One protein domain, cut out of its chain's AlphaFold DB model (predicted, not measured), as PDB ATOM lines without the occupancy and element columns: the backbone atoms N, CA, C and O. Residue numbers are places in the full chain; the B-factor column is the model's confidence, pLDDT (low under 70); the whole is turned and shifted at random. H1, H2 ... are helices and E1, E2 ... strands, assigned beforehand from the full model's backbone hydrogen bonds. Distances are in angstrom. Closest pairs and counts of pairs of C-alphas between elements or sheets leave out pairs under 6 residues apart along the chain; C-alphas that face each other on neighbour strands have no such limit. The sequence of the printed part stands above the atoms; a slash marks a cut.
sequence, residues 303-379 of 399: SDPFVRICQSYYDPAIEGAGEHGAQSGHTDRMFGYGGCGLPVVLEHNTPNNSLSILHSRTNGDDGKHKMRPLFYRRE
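Overview. This is residues 303 to 379 of the 399 residues of an uncharacterized protein of Halioglobus lutimaris (UniProt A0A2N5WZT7). There is little regular structure here: a rounded body of loops with short H3 near its middle, H1 and H2 round it and strand E1 at one side. Residues 360 to 379 run out past H3 and fold back. The 77 printed residues hold H1, H2, E1 and H3 in that order, mostly helix, with 18 residues in named elements. The whole is compact, radius of gyration of the C-alphas 11.8 A, spanning 32 by 29 by 28 A.

Along the chain. Find C-alpha 306 at (214.672, 183.857, 199.038); H1, residues 306 to 312, runs 9.8 A from there. H2 is residues 316 to 319, E1 residues 344 to 346, and H3 residues 356 to 359, ending at (203.709, 187.043, 188.959).

Arrangement. H1 and H3 are close but not clearly touching; their closest C-alphas, Cys 310 and Ile 357, are 6.2 A apart. H2 and H3 are only just apart, closest 8.4 A. E1 is apart from H1, H2 and H3, and pairs with no named strand. Every O i to N i+4 pair in H1 is within hydrogen-bond range; H2 and H3 are too short for such a pair.

Size, cuts and confidence. The farthest C-alphas, Glu 347 and Asp 366, are 33.4 A apart. The printed part has no cut. The H2 to E1 link is long, 24 residues; within it, residues 320 to 331 are under pLDDT 70.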
ATOM      1  N   SER A 303     222.535 187.855 199.559       92.69
ATOM      2  CA  SER A 303     222.609 186.809 200.592       92.69
ATOM      3  C   SER A 303     221.239 186.377 201.125       92.69
ATOM      4  O   SER A 303     221.156 185.513 201.998       92.69
ATOM      5  N   ASP A 304     220.166 186.985 200.618       94.81
ATOM      6  CA  ASP A 304     218.797 186.679 201.001       94.81
ATOM      7  C   ASP A 304     218.460 185.214 200.670       94.81
ATOM      8  O   ASP A 304     218.573 184.810 199.510       94.81
ATOM      9  N   PRO A 305     218.017 184.405 201.647       94.25
ATOM     10  CA  PRO A 305     217.615 183.025 201.396       94.25
ATOM     11  C   PRO A 305     216.548 182.861 200.302       94.25
ATOM     12  O   PRO A 305     216.533 181.827 199.632       94.25
ATOM     13  N   PHE A 306     215.700 183.871 200.076       96.50
ATOM     14  CA  PHE A 306     214.672 183.857 199.038       96.50
ATOM     15  C   PHE A 306     215.261 183.778 197.619       96.50
ATOM     16  O   PHE A 306     214.613 183.243 196.722       96.50
ATOM     17  N   VAL A 307     216.522 184.188 197.416       96.25
ATOM     18  CA  VAL A 307     217.258 184.003 196.147       96.25
ATOM     19  C   VAL A 307     217.294 182.530 195.741       96.25
ATOM     20  O   VAL A 307     217.048 182.207 194.580       96.25
ATOM     21  N   ARG A 308     217.514 181.615 196.697       95.75
ATOM     22  CA  ARG A 308     217.518 180.170 196.411       95.75
ATOM     23  C   ARG A 308     216.145 179.661 195.997       95.75
ATOM     24  O   ARG A 308     216.066 178.731 195.200       95.75
ATOM     25  N   ILE A 309     215.074 180.261 196.515       96.56
ATOM     26  CA  ILE A 309     213.702 179.923 196.129       96.56
ATOM     27  C   ILE A 309     213.451 180.414 194.703       96.56
ATOM     28  O   ILE A 309     213.002 179.634 193.867       96.56
ATOM     29  N   CYS A 310     213.830 181.655 194.383       95.56
ATOM     30  CA  CYS A 310     213.762 182.163 193.013       95.56
ATOM     31  C   CYS A 310     214.490 181.239 192.028       95.56
ATOM     32  O   CYS A 310     213.928 180.944 190.984       95.56
ATOM     33  N   GLN A 311     215.673 180.733 192.385       93.50
ATOM     34  CA  GLN A 311     216.459 179.813 191.555       93.50
ATOM     35  C   GLN A 311     215.840 178.415 191.442       93.50
ATOM     36  O   GLN A 311     215.753 177.864 190.348       93.50
ATOM     37  N   SER A 312     215.408 177.830 192.562       94.69
ATOM     38  CA  SER A 312     214.938 176.435 192.613       94.69
ATOM     39  C   SER A 312     213.591 176.235 191.923       94.69
ATOM     40  O   SER A 312     213.312 175.152 191.417       94.69
ATOM     41  N   TYR A 313     212.759 177.277 191.911       95.06
ATOM     42  CA  TYR A 313     211.402 177.252 191.366       95.06
ATOM     43  C   TYR A 313     211.275 178.102 190.093       95.06
ATOM     44  O   TYR A 313     210.176 178.519 189.729       95.06
ATOM     45  N   TYR A 314     212.399 178.379 189.429       92.62
ATOM     46  CA  TYR A 314     212.422 179.066 188.146       92.62
ATOM     47  C   TYR A 314     212.062 178.117 187.005       92.62
ATOM     48  O   TYR A 314     212.585 177.004 186.917       92.62
ATOM     49  N   ASP A 315     211.223 178.595 186.094       91.06
ATOM     50  CA  ASP A 315     210.939 177.929 184.831       91.06
ATOM     51  C   ASP A 315     211.354 178.843 183.665       91.06
ATOM     52  O   ASP A 315     210.732 179.892 183.473       91.06
ATOM     53  N   PRO A 316     212.378 178.468 182.872       88.25
ATOM     54  CA  PRO A 316     212.827 179.245 181.718       88.25
ATOM     55  C   PRO A 316     211.744 179.484 180.658       88.25
ATOM     56  O   PRO A 316     211.890 180.392 179.844       88.25
ATOM     57  N   ALA A 317     210.631 178.738 180.672       85.44
ATOM     58  CA  ALA A 317     209.516 178.963 179.751       85.44
ATOM     59  C   ALA A 317     208.971 180.411 179.792       85.44
ATOM     60  O   ALA A 317     208.420 180.891 178.800       85.44
ATOM     61  N   ILE A 318     209.166 181.148 180.897       83.19
ATOM     62  CA  ILE A 318     208.739 182.556 181.029       83.19
ATOM     63  C   ILE A 318     209.587 183.551 180.219       83.19
ATOM     64  O   ILE A 318     209.233 184.731 180.096       83.19
ATOM     65  N   GLU A 319     210.734 183.116 179.700       77.69
ATOM     66  CA  GLU A 319     211.603 183.942 178.859       77.69
ATOM     67  C   GLU A 319     210.927 184.239 177.508       77.69
ATOM     68  O   GLU A 319     211.133 185.318 176.939       77.69
ATOM     69  N   GLY A 320     210.003 183.362 177.087       62.72
ATOM     70  CA  GLY A 320     209.279 183.424 175.819       62.72
ATOM     71  C   GLY A 320     210.189 183.155 174.617       62.72
ATOM     72  O   GLY A 320     211.408 183.266 174.694       62.72
ATOM     73  N   ALA A 321     209.604 182.850 173.458       44.81
ATOM     74  CA  ALA A 321     210.353 182.665 172.209       44.81
ATOM     75  C   ALA A 321     210.787 183.997 171.533       44.81
ATOM     76  O   ALA A 321     211.171 183.992 170.366       44.81
ATOM     77  N   GLY A 322     210.681 185.148 172.219       45.66
ATOM     78  CA  GLY A 322     210.653 186.485 171.598       45.66
ATOM     79  C   GLY A 322     211.792 187.454 171.968       45.66
ATOM     80  O   GLY A 322     212.269 187.508 173.100       45.66
ATOM     81  N   GLU A 323     212.144 188.313 171.003       43.31
ATOM     82  CA  GLU A 323     213.283 189.255 170.920       43.31
ATOM     83  C   GLU A 323     213.389 190.357 172.011       43.31
ATOM     84  O   GLU A 323     214.283 191.205 171.965       43.31
ATOM     85  N   HIS A 324     212.499 190.404 173.008       45.72
ATOM     86  CA  HIS A 324     212.414 191.528 173.956       45.72
ATOM     87  C   HIS A 324     213.295 191.412 175.215       45.72
ATOM     88  O   HIS A 324     213.460 192.407 175.922       45.72
ATOM     89  N   GLY A 325     213.899 190.250 175.498       44.91
ATOM     90  CA  GLY A 325     214.848 190.096 176.619       44.91
ATOM     91  C   GLY A 325     216.168 190.861 176.414       44.91
ATOM     92  O   GLY A 325     216.702 191.466 177.346       44.91
ATOM     93  N   ALA A 326     216.627 190.938 175.159       42.62
ATOM     94  CA  ALA A 326     217.952 191.434 174.790       42.62
ATOM     95  C   ALA A 326     218.197 192.925 175.097       42.62
ATOM     96  O   ALA A 326     219.332 193.316 175.349       42.62
ATOM     97  N   GLN A 327     217.151 193.761 175.145       47.94
ATOM     98  CA  GLN A 327     217.283 195.210 175.404       47.94
ATOM     99  C   GLN A 327     217.773 195.547 176.819       47.94
ATOM    100  O   GLN A 327     218.132 196.685 177.109       47.94
ATOM    101  N   SER A 328     217.734 194.578 177.733       48.81
ATOM    102  CA  SER A 328     218.114 194.789 179.128       48.81
ATOM    103  C   SER A 328     219.471 194.187 179.499       48.81
ATOM    104  O   SER A 328     219.927 194.406 180.615       48.81
ATOM    105  N   GLY A 329     220.119 193.459 178.582       48.78
ATOM    106  CA  GLY A 329     221.384 192.760 178.844       48.78
ATOM    107  C   GLY A 329     221.260 191.505 179.720       48.78
ATOM    108  O   GLY A 329     222.270 190.853 179.965       48.78
ATOM    109  N   HIS A 330     220.048 191.150 180.161       54.88
ATOM    110  CA  HIS A 330     219.753 189.935 180.923       54.88
ATOM    111  C   HIS A 330     219.013 188.923 180.045       54.88
ATOM    112  O   HIS A 330     218.022 189.269 179.395       54.88
ATOM    113  N   THR A 331     219.517 187.687 180.003       59.72
ATOM    114  CA  THR A 331     218.920 186.589 179.230       59.72
ATOM    115  C   THR A 331     217.851 185.854 180.026       59.72
ATOM    116  O   THR A 331     216.785 185.595 179.476       59.72
ATOM    117  N   ASP A 332     218.085 185.599 181.316       74.88
ATOM    118  CA  ASP A 332     217.056 185.054 182.198       74.88
ATOM    119  C   ASP A 332     216.178 186.167 182.789       74.88
ATOM    120  O   ASP A 332     216.575 187.329 182.929       74.88
ATOM    121  N   ARG A 333     214.940 185.804 183.128       85.88
ATOM    122  CA  ARG A 333     213.965 186.697 183.766       85.88
ATOM    123  C   ARG A 333     213.739 186.322 185.220       85.88
ATOM    124  O   ARG A 333     212.709 186.694 185.775       85.88
ATOM    125  N   MET A 334     214.651 185.598 185.865       90.69
ATOM    126  CA  MET A 334     214.442 185.086 187.222       90.69
ATOM    127  C   MET A 334     214.158 186.220 188.213       90.69
ATOM    128  O   MET A 334     213.150 186.207 188.929       90.69
ATOM    129  N   PHE A 335     214.986 187.261 188.163       93.38
ATOM    130  CA  PHE A 335     214.846 188.474 188.969       93.38
ATOM    131  C   PHE A 335     214.010 189.556 188.265       93.38
ATOM    132  O   PHE A 335     214.175 190.742 188.520       93.38
ATOM    133  N   GLY A 336     213.102 189.163 187.372       91.69
ATOM    134  CA  GLY A 336     212.289 190.093 186.593       91.69
ATOM    135  C   GLY A 336     213.054 190.766 185.448       91.69
ATOM    136  O   GLY A 336     214.258 190.595 185.257       91.69
ATOM    137  N   TYR A 337     212.326 191.539 184.645       87.94
ATOM    138  CA  TYR A 337     212.860 192.246 183.484       87.94
ATOM    139  C   TYR A 337     214.006 193.188 183.878       87.94
ATOM    140  O   TYR A 337     213.870 194.001 184.797       87.94
ATOM    141  N   GLY A 338     215.128 193.079 183.164       84.06
ATOM    142  CA  GLY A 338     216.350 193.833 183.438       84.06
ATOM    143  C   GLY A 338     217.031 193.502 184.761       84.06
ATOM    144  O   GLY A 338     217.786 194.336 185.246       84.06
ATOM    145  N   GLY A 339     216.737 192.338 185.354       87.69
ATOM    146  CA  GLY A 339     217.372 191.891 186.594       87.69
ATOM    147  C   GLY A 339     217.080 192.797 187.793       87.69
ATOM    148  O   GLY A 339     217.868 192.837 188.733       87.69
ATOM    149  N   CYS A 340     215.979 193.560 187.757       91.25
ATOM    150  CA  CYS A 340     215.681 194.570 188.774       91.25
ATOM    151  C   CYS A 340     215.336 193.985 190.145       91.25
ATOM    152  O   CYS A 340     215.412 194.708 191.129       91.25
ATOM    153  N   GLY A 341     214.913 192.725 190.224       94.94
ATOM    154  CA  GLY A 341     214.812 191.978 191.472       94.94
ATOM    155  C   GLY A 341     213.819 192.526 192.483       94.94
ATOM    156  O   GLY A 341     214.028 192.355 193.684       94.94
ATOM    157  N   LEU A 342     212.784 193.235 192.029       97.62
ATOM    158  CA  LEU A 342     211.970 194.040 192.933       97.62
ATOM    159  C   LEU A 342     210.922 193.198 193.677       97.62
ATOM    160  O   LEU A 342     210.207 192.404 193.057       97.62
ATOM    161  N   PRO A 343     210.727 193.424 194.987       97.38
ATOM    162  CA  PRO A 343     209.625 192.848 195.749       97.38
ATOM    163  C   PRO A 343     208.348 193.698 195.620       97.38
ATOM    164  O   PRO A 343     207.627 193.881 196.596       97.38
ATOM    165  N   VAL A 344     208.088 194.294 194.452       97.88
ATOM    166  CA  VAL A 344     207.063 195.339 194.278       97.88
ATOM    167  C   VAL A 344     205.814 194.793 193.596       97.88
ATOM    168  O   VAL A 344     205.902 194.077 192.601       97.88
ATOM    169  N   VAL A 345     204.641 195.189 194.079       96.88
ATOM    170  CA  VAL A 345     203.342 194.938 193.446       96.88
ATOM    171  C   VAL A 345     202.542 196.236 193.448       96.88
ATOM    172  O   VAL A 345     202.453 196.904 194.478       96.88
ATOM    173  N   LEU A 346     201.952 196.593 192.307       95.19
ATOM    174  CA  LEU A 346     200.976 197.680 192.223       95.19
ATOM    175  C   LEU A 346     199.581 197.059 192.241       95.19
ATOM    176  O   LEU A 346     199.359 196.016 191.634       95.19
ATOM    177  N   GLU A 347     198.628 197.687 192.914       92.12
ATOM    178  CA  GLU A 347     197.227 197.263 192.979       92.12
ATOM    179  C   GLU A 347     196.606 196.839 191.640       92.12
ATOM    180  O   GLU A 347     195.749 195.955 191.605       92.12
ATOM    181  N   HIS A 348     197.000 197.483 190.542       88.94
ATOM    182  CA  HIS A 348     196.413 197.278 189.224       88.94
ATOM    183  C   HIS A 348     197.196 196.316 188.328       88.94
ATOM    184  O   HIS A 348     196.644 195.915 187.307       88.94
ATOM    185  N   ASN A 349     198.456 196.007 188.662       90.88
ATOM    186  CA  ASN A 349     199.287 195.019 187.974       90.88
ATOM    187  C   ASN A 349     200.612 194.797 188.726       90.88
ATOM    188  O   ASN A 349     201.189 195.733 189.278       90.88
ATOM    189  N   THR A 350     201.182 193.598 188.653       94.19
ATOM    190  CA  THR A 350     202.559 193.376 189.124       94.19
ATOM    191  C   THR A 350     203.560 193.796 188.043       94.19
ATOM    192  O   THR A 350     203.463 193.302 186.915       94.19
ATOM    193  N   PRO A 351     204.520 194.700 188.329       93.06
ATOM    194  CA  PRO A 351     205.540 195.082 187.356       93.06
ATOM    195  C   PRO A 351     206.351 193.872 186.879       93.06
ATOM    196  O   PRO A 351     206.708 193.004 187.668       93.06
ATOM    197  N   ASN A 352     206.711 193.823 185.593       91.88
ATOM    198  CA  ASN A 352     207.575 192.750 185.077       91.88
ATOM    199  C   ASN A 352     209.006 192.816 185.626       91.88
ATOM    200  O   ASN A 352     209.718 191.823 185.556       91.88
ATOM    201  N   ASN A 353     209.427 193.968 186.153       94.31
ATOM    202  CA  ASN A 353     210.686 194.158 186.873       94.31
ATOM    203  C   ASN A 353     210.690 193.517 188.272       94.31
ATOM    204  O   ASN A 353     211.741 193.442 188.908       94.31
ATOM    205  N   SER A 354     209.526 193.095 188.769       96.44
ATOM    206  CA  SER A 354     209.428 192.369 190.027       96.44
ATOM    207  C   SER A 354     209.842 190.914 189.857       96.44
ATOM    208  O   SER A 354     209.771 190.363 188.756       96.44
ATOM    209  N   LEU A 355     210.249 190.288 190.964       96.56
ATOM    210  CA  LEU A 355     210.653 188.881 191.002       96.56
ATOM    211  C   LEU A 355     209.624 187.997 190.296       96.56
ATOM    212  O   LEU A 355     208.445 187.996 190.659       96.56
ATOM    213  N   SER A 356     210.071 187.217 189.312       95.19
ATOM    214  CA  SER A 356     209.155 186.473 188.440       95.19
ATOM    215  C   SER A 356     208.321 185.439 189.179       95.19
ATOM    216  O   SER A 356     207.157 185.236 188.845       95.19
ATOM    217  N   ILE A 357     208.851 184.883 190.267       96.00
ATOM    218  CA  ILE A 357     208.128 183.968 191.156       96.00
ATOM    219  C   ILE A 357     206.850 184.573 191.769       96.00
ATOM    220  O   ILE A 357     205.963 183.835 192.198       96.00
ATOM    221  N   LEU A 358     206.726 185.906 191.810       96.75
ATOM    222  CA  LEU A 358     205.532 186.587 192.315       96.75
ATOM    223  C   LEU A 358     204.395 186.618 191.288       96.75
ATOM    224  O   LEU A 358     203.234 186.577 191.692       96.75
ATOM    225  N   HIS A 359     204.700 186.687 189.988       94.31
ATOM    226  CA  HIS A 359     203.709 187.043 188.959       94.31
ATOM    227  C   HIS A 359     203.607 186.101 187.766       94.31
ATOM    228  O   HIS A 359     202.599 186.131 187.055       94.31
ATOM    229  N   SER A 360     204.615 185.257 187.562       93.31
ATOM    230  CA  SER A 360     204.702 184.383 186.399       93.31
ATOM    231  C   SER A 360     203.866 183.116 186.562       93.31
ATOM    232  O   SER A 360     203.602 182.639 187.669       93.31
ATOM    233  N   ARG A 361     203.437 182.568 185.424       91.75
ATOM    234  CA  ARG A 361     202.672 181.327 185.328       91.75
ATOM    235  C   ARG A 361     203.276 180.461 184.232       91.75
ATOM    236  O   ARG A 361     203.426 180.939 183.115       91.75
ATOM    237  N   THR A 362     203.541 179.198 184.539       91.94
ATOM    238  CA  THR A 362     203.951 178.187 183.554       91.94
ATOM    239  C   THR A 362     203.199 176.886 183.793       91.94
ATOM    240  O   THR A 362     202.540 176.723 184.825       91.94
ATOM    241  N   ASN A 363     203.262 175.964 182.830       90.00
ATOM    242  CA  ASN A 363     202.691 174.626 182.976       90.00
ATOM    243  C   ASN A 363     203.673 173.624 183.601       90.00
ATOM    244  O   ASN A 363     203.212 172.618 184.142       90.00
ATOM    245  N   GLY A 364     204.973 173.945 183.639       86.00
ATOM    246  CA  GLY A 364     206.019 173.026 184.089       86.00
ATOM    247  C   GLY A 364     206.309 171.940 183.054       86.00
ATOM    248  O   GLY A 364     206.412 170.762 183.398       86.00
ATOM    249  N   ASP A 365     206.376 172.330 181.781       85.19
ATOM    250  CA  ASP A 365     206.643 171.411 180.676       85.19
ATOM    251  C   ASP A 365     208.065 170.819 180.801       85.19
ATOM    252  O   ASP A 365     208.928 171.367 181.491       85.19
ATOM    253  N   ASP A 366     208.307 169.650 180.202       82.94
ATOM    254  CA  ASP A 366     209.601 168.942 180.247       82.94
ATOM    255  C   ASP A 366     210.161 168.685 181.664       82.94
ATOM    256  O   ASP A 366     211.373 168.670 181.900       82.94
ATOM    257  N   GLY A 367     209.268 168.479 182.639       79.44
ATOM    258  CA  GLY A 367     209.638 168.209 184.031       79.44
ATOM    259  C   GLY A 367     210.177 169.432 184.780       79.44
ATOM    260  O   GLY A 367     210.783 169.278 185.844       79.44
ATOM    261  N   LYS A 368     209.979 170.641 184.239       87.62
ATOM    262  CA  LYS A 368     210.290 171.904 184.917       87.62
ATOM    263  C   LYS A 368     209.255 172.236 185.986       87.62
ATOM    264  O   LYS A 368     208.170 171.661 186.062       87.62
ATOM    265  N   HIS A 369     209.615 173.167 186.868       91.00
ATOM    266  CA  HIS A 369     208.722 173.587 187.940       91.00
ATOM    267  C   HIS A 369     207.517 174.347 187.381       91.00
ATOM    268  O   HIS A 369     207.666 175.361 186.710       91.00
ATOM    269  N   LYS A 370     206.308 173.907 187.728       94.25
ATOM    270  CA  LYS A 370     205.080 174.627 187.389       94.25
ATOM    271  C   LYS A 370     204.943 175.893 188.236       94.25
ATOM    272  O   LYS A 370     204.516 175.822 189.396       94.25
ATOM    273  N   MET A 371     205.221 177.053 187.645       94.56
ATOM    274  CA  MET A 371     205.099 178.341 188.325       94.56
ATOM    275  C   MET A 371     203.634 178.754 188.471       94.56
ATOM    276  O   MET A 371     202.859 178.758 187.509       94.56
ATOM    277  N   ARG A 372     203.250 179.144 189.689       94.44
ATOM    278  CA  ARG A 372     201.936 179.716 190.002       94.44
ATOM    279  C   ARG A 372     202.125 181.115 190.585       94.44
ATOM    280  O   ARG A 372     202.911 181.253 191.520       94.44
ATOM    281  N   PRO A 373     201.404 182.136 190.096       94.56
ATOM    282  CA  PRO A 373     201.581 183.502 190.567       94.56
ATOM    283  C   PRO A 373     200.875 183.731 191.905       94.56
ATOM    284  O   PRO A 373     199.766 183.238 192.111       94.56
ATOM    285  N   LEU A 374     201.486 184.536 192.778       96.12
ATOM    286  CA  LEU A 374     200.786 185.131 193.917       96.12
ATOM    287  C   LEU A 374     199.983 186.348 193.454       96.12
ATOM    288  O   LEU A 374     198.804 186.460 193.762       96.12
ATOM    289  N   PHE A 375     200.610 187.217 192.663       95.06
ATOM    290  CA  PHE A 375     200.014 188.412 192.077       95.06
ATOM    291  C   PHE A 375     200.151 188.332 190.558       95.06
ATOM    292  O   PHE A 375     201.157 188.732 189.981       95.06
ATOM    293  N   TYR A 376     199.149 187.749 189.898       90.75
ATOM    294  CA  TYR A 376     199.189 187.524 188.451       90.75
ATOM    295  C   TYR A 376     199.383 188.829 187.682       90.75
ATOM    296  O   TYR A 376     198.627 189.776 187.885       90.75
ATOM    297  N   ARG A 377     200.363 188.864 186.778       89.31
ATOM    298  CA  ARG A 377     200.577 189.998 185.879       89.31
ATOM    299  C   ARG A 377     199.784 189.805 184.588       89.31
ATOM    300  O   ARG A 377     199.979 188.809 183.895       89.31
ATOM    301  N   ARG A 378     198.991 190.807 184.191       83.44
ATOM    302  CA  ARG A 378     198.454 190.862 182.823       83.44
ATOM    303  C   ARG A 378     199.544 191.254 181.840       83.44
ATOM    304  O   ARG A 378     200.203 192.290 181.985       83.44
ATOM    305  N   GLU A 379     199.702 190.443 180.808       72.62
ATOM    306  CA  GLU A 379     200.582 190.761 179.695       72.62
ATOM    307  C   GLU A 379     199.878 191.747 178.760       72.62
ATOM    308  O   GLU A 379     198.753 191.513 178.328       72.62
TER     309      GLU A 379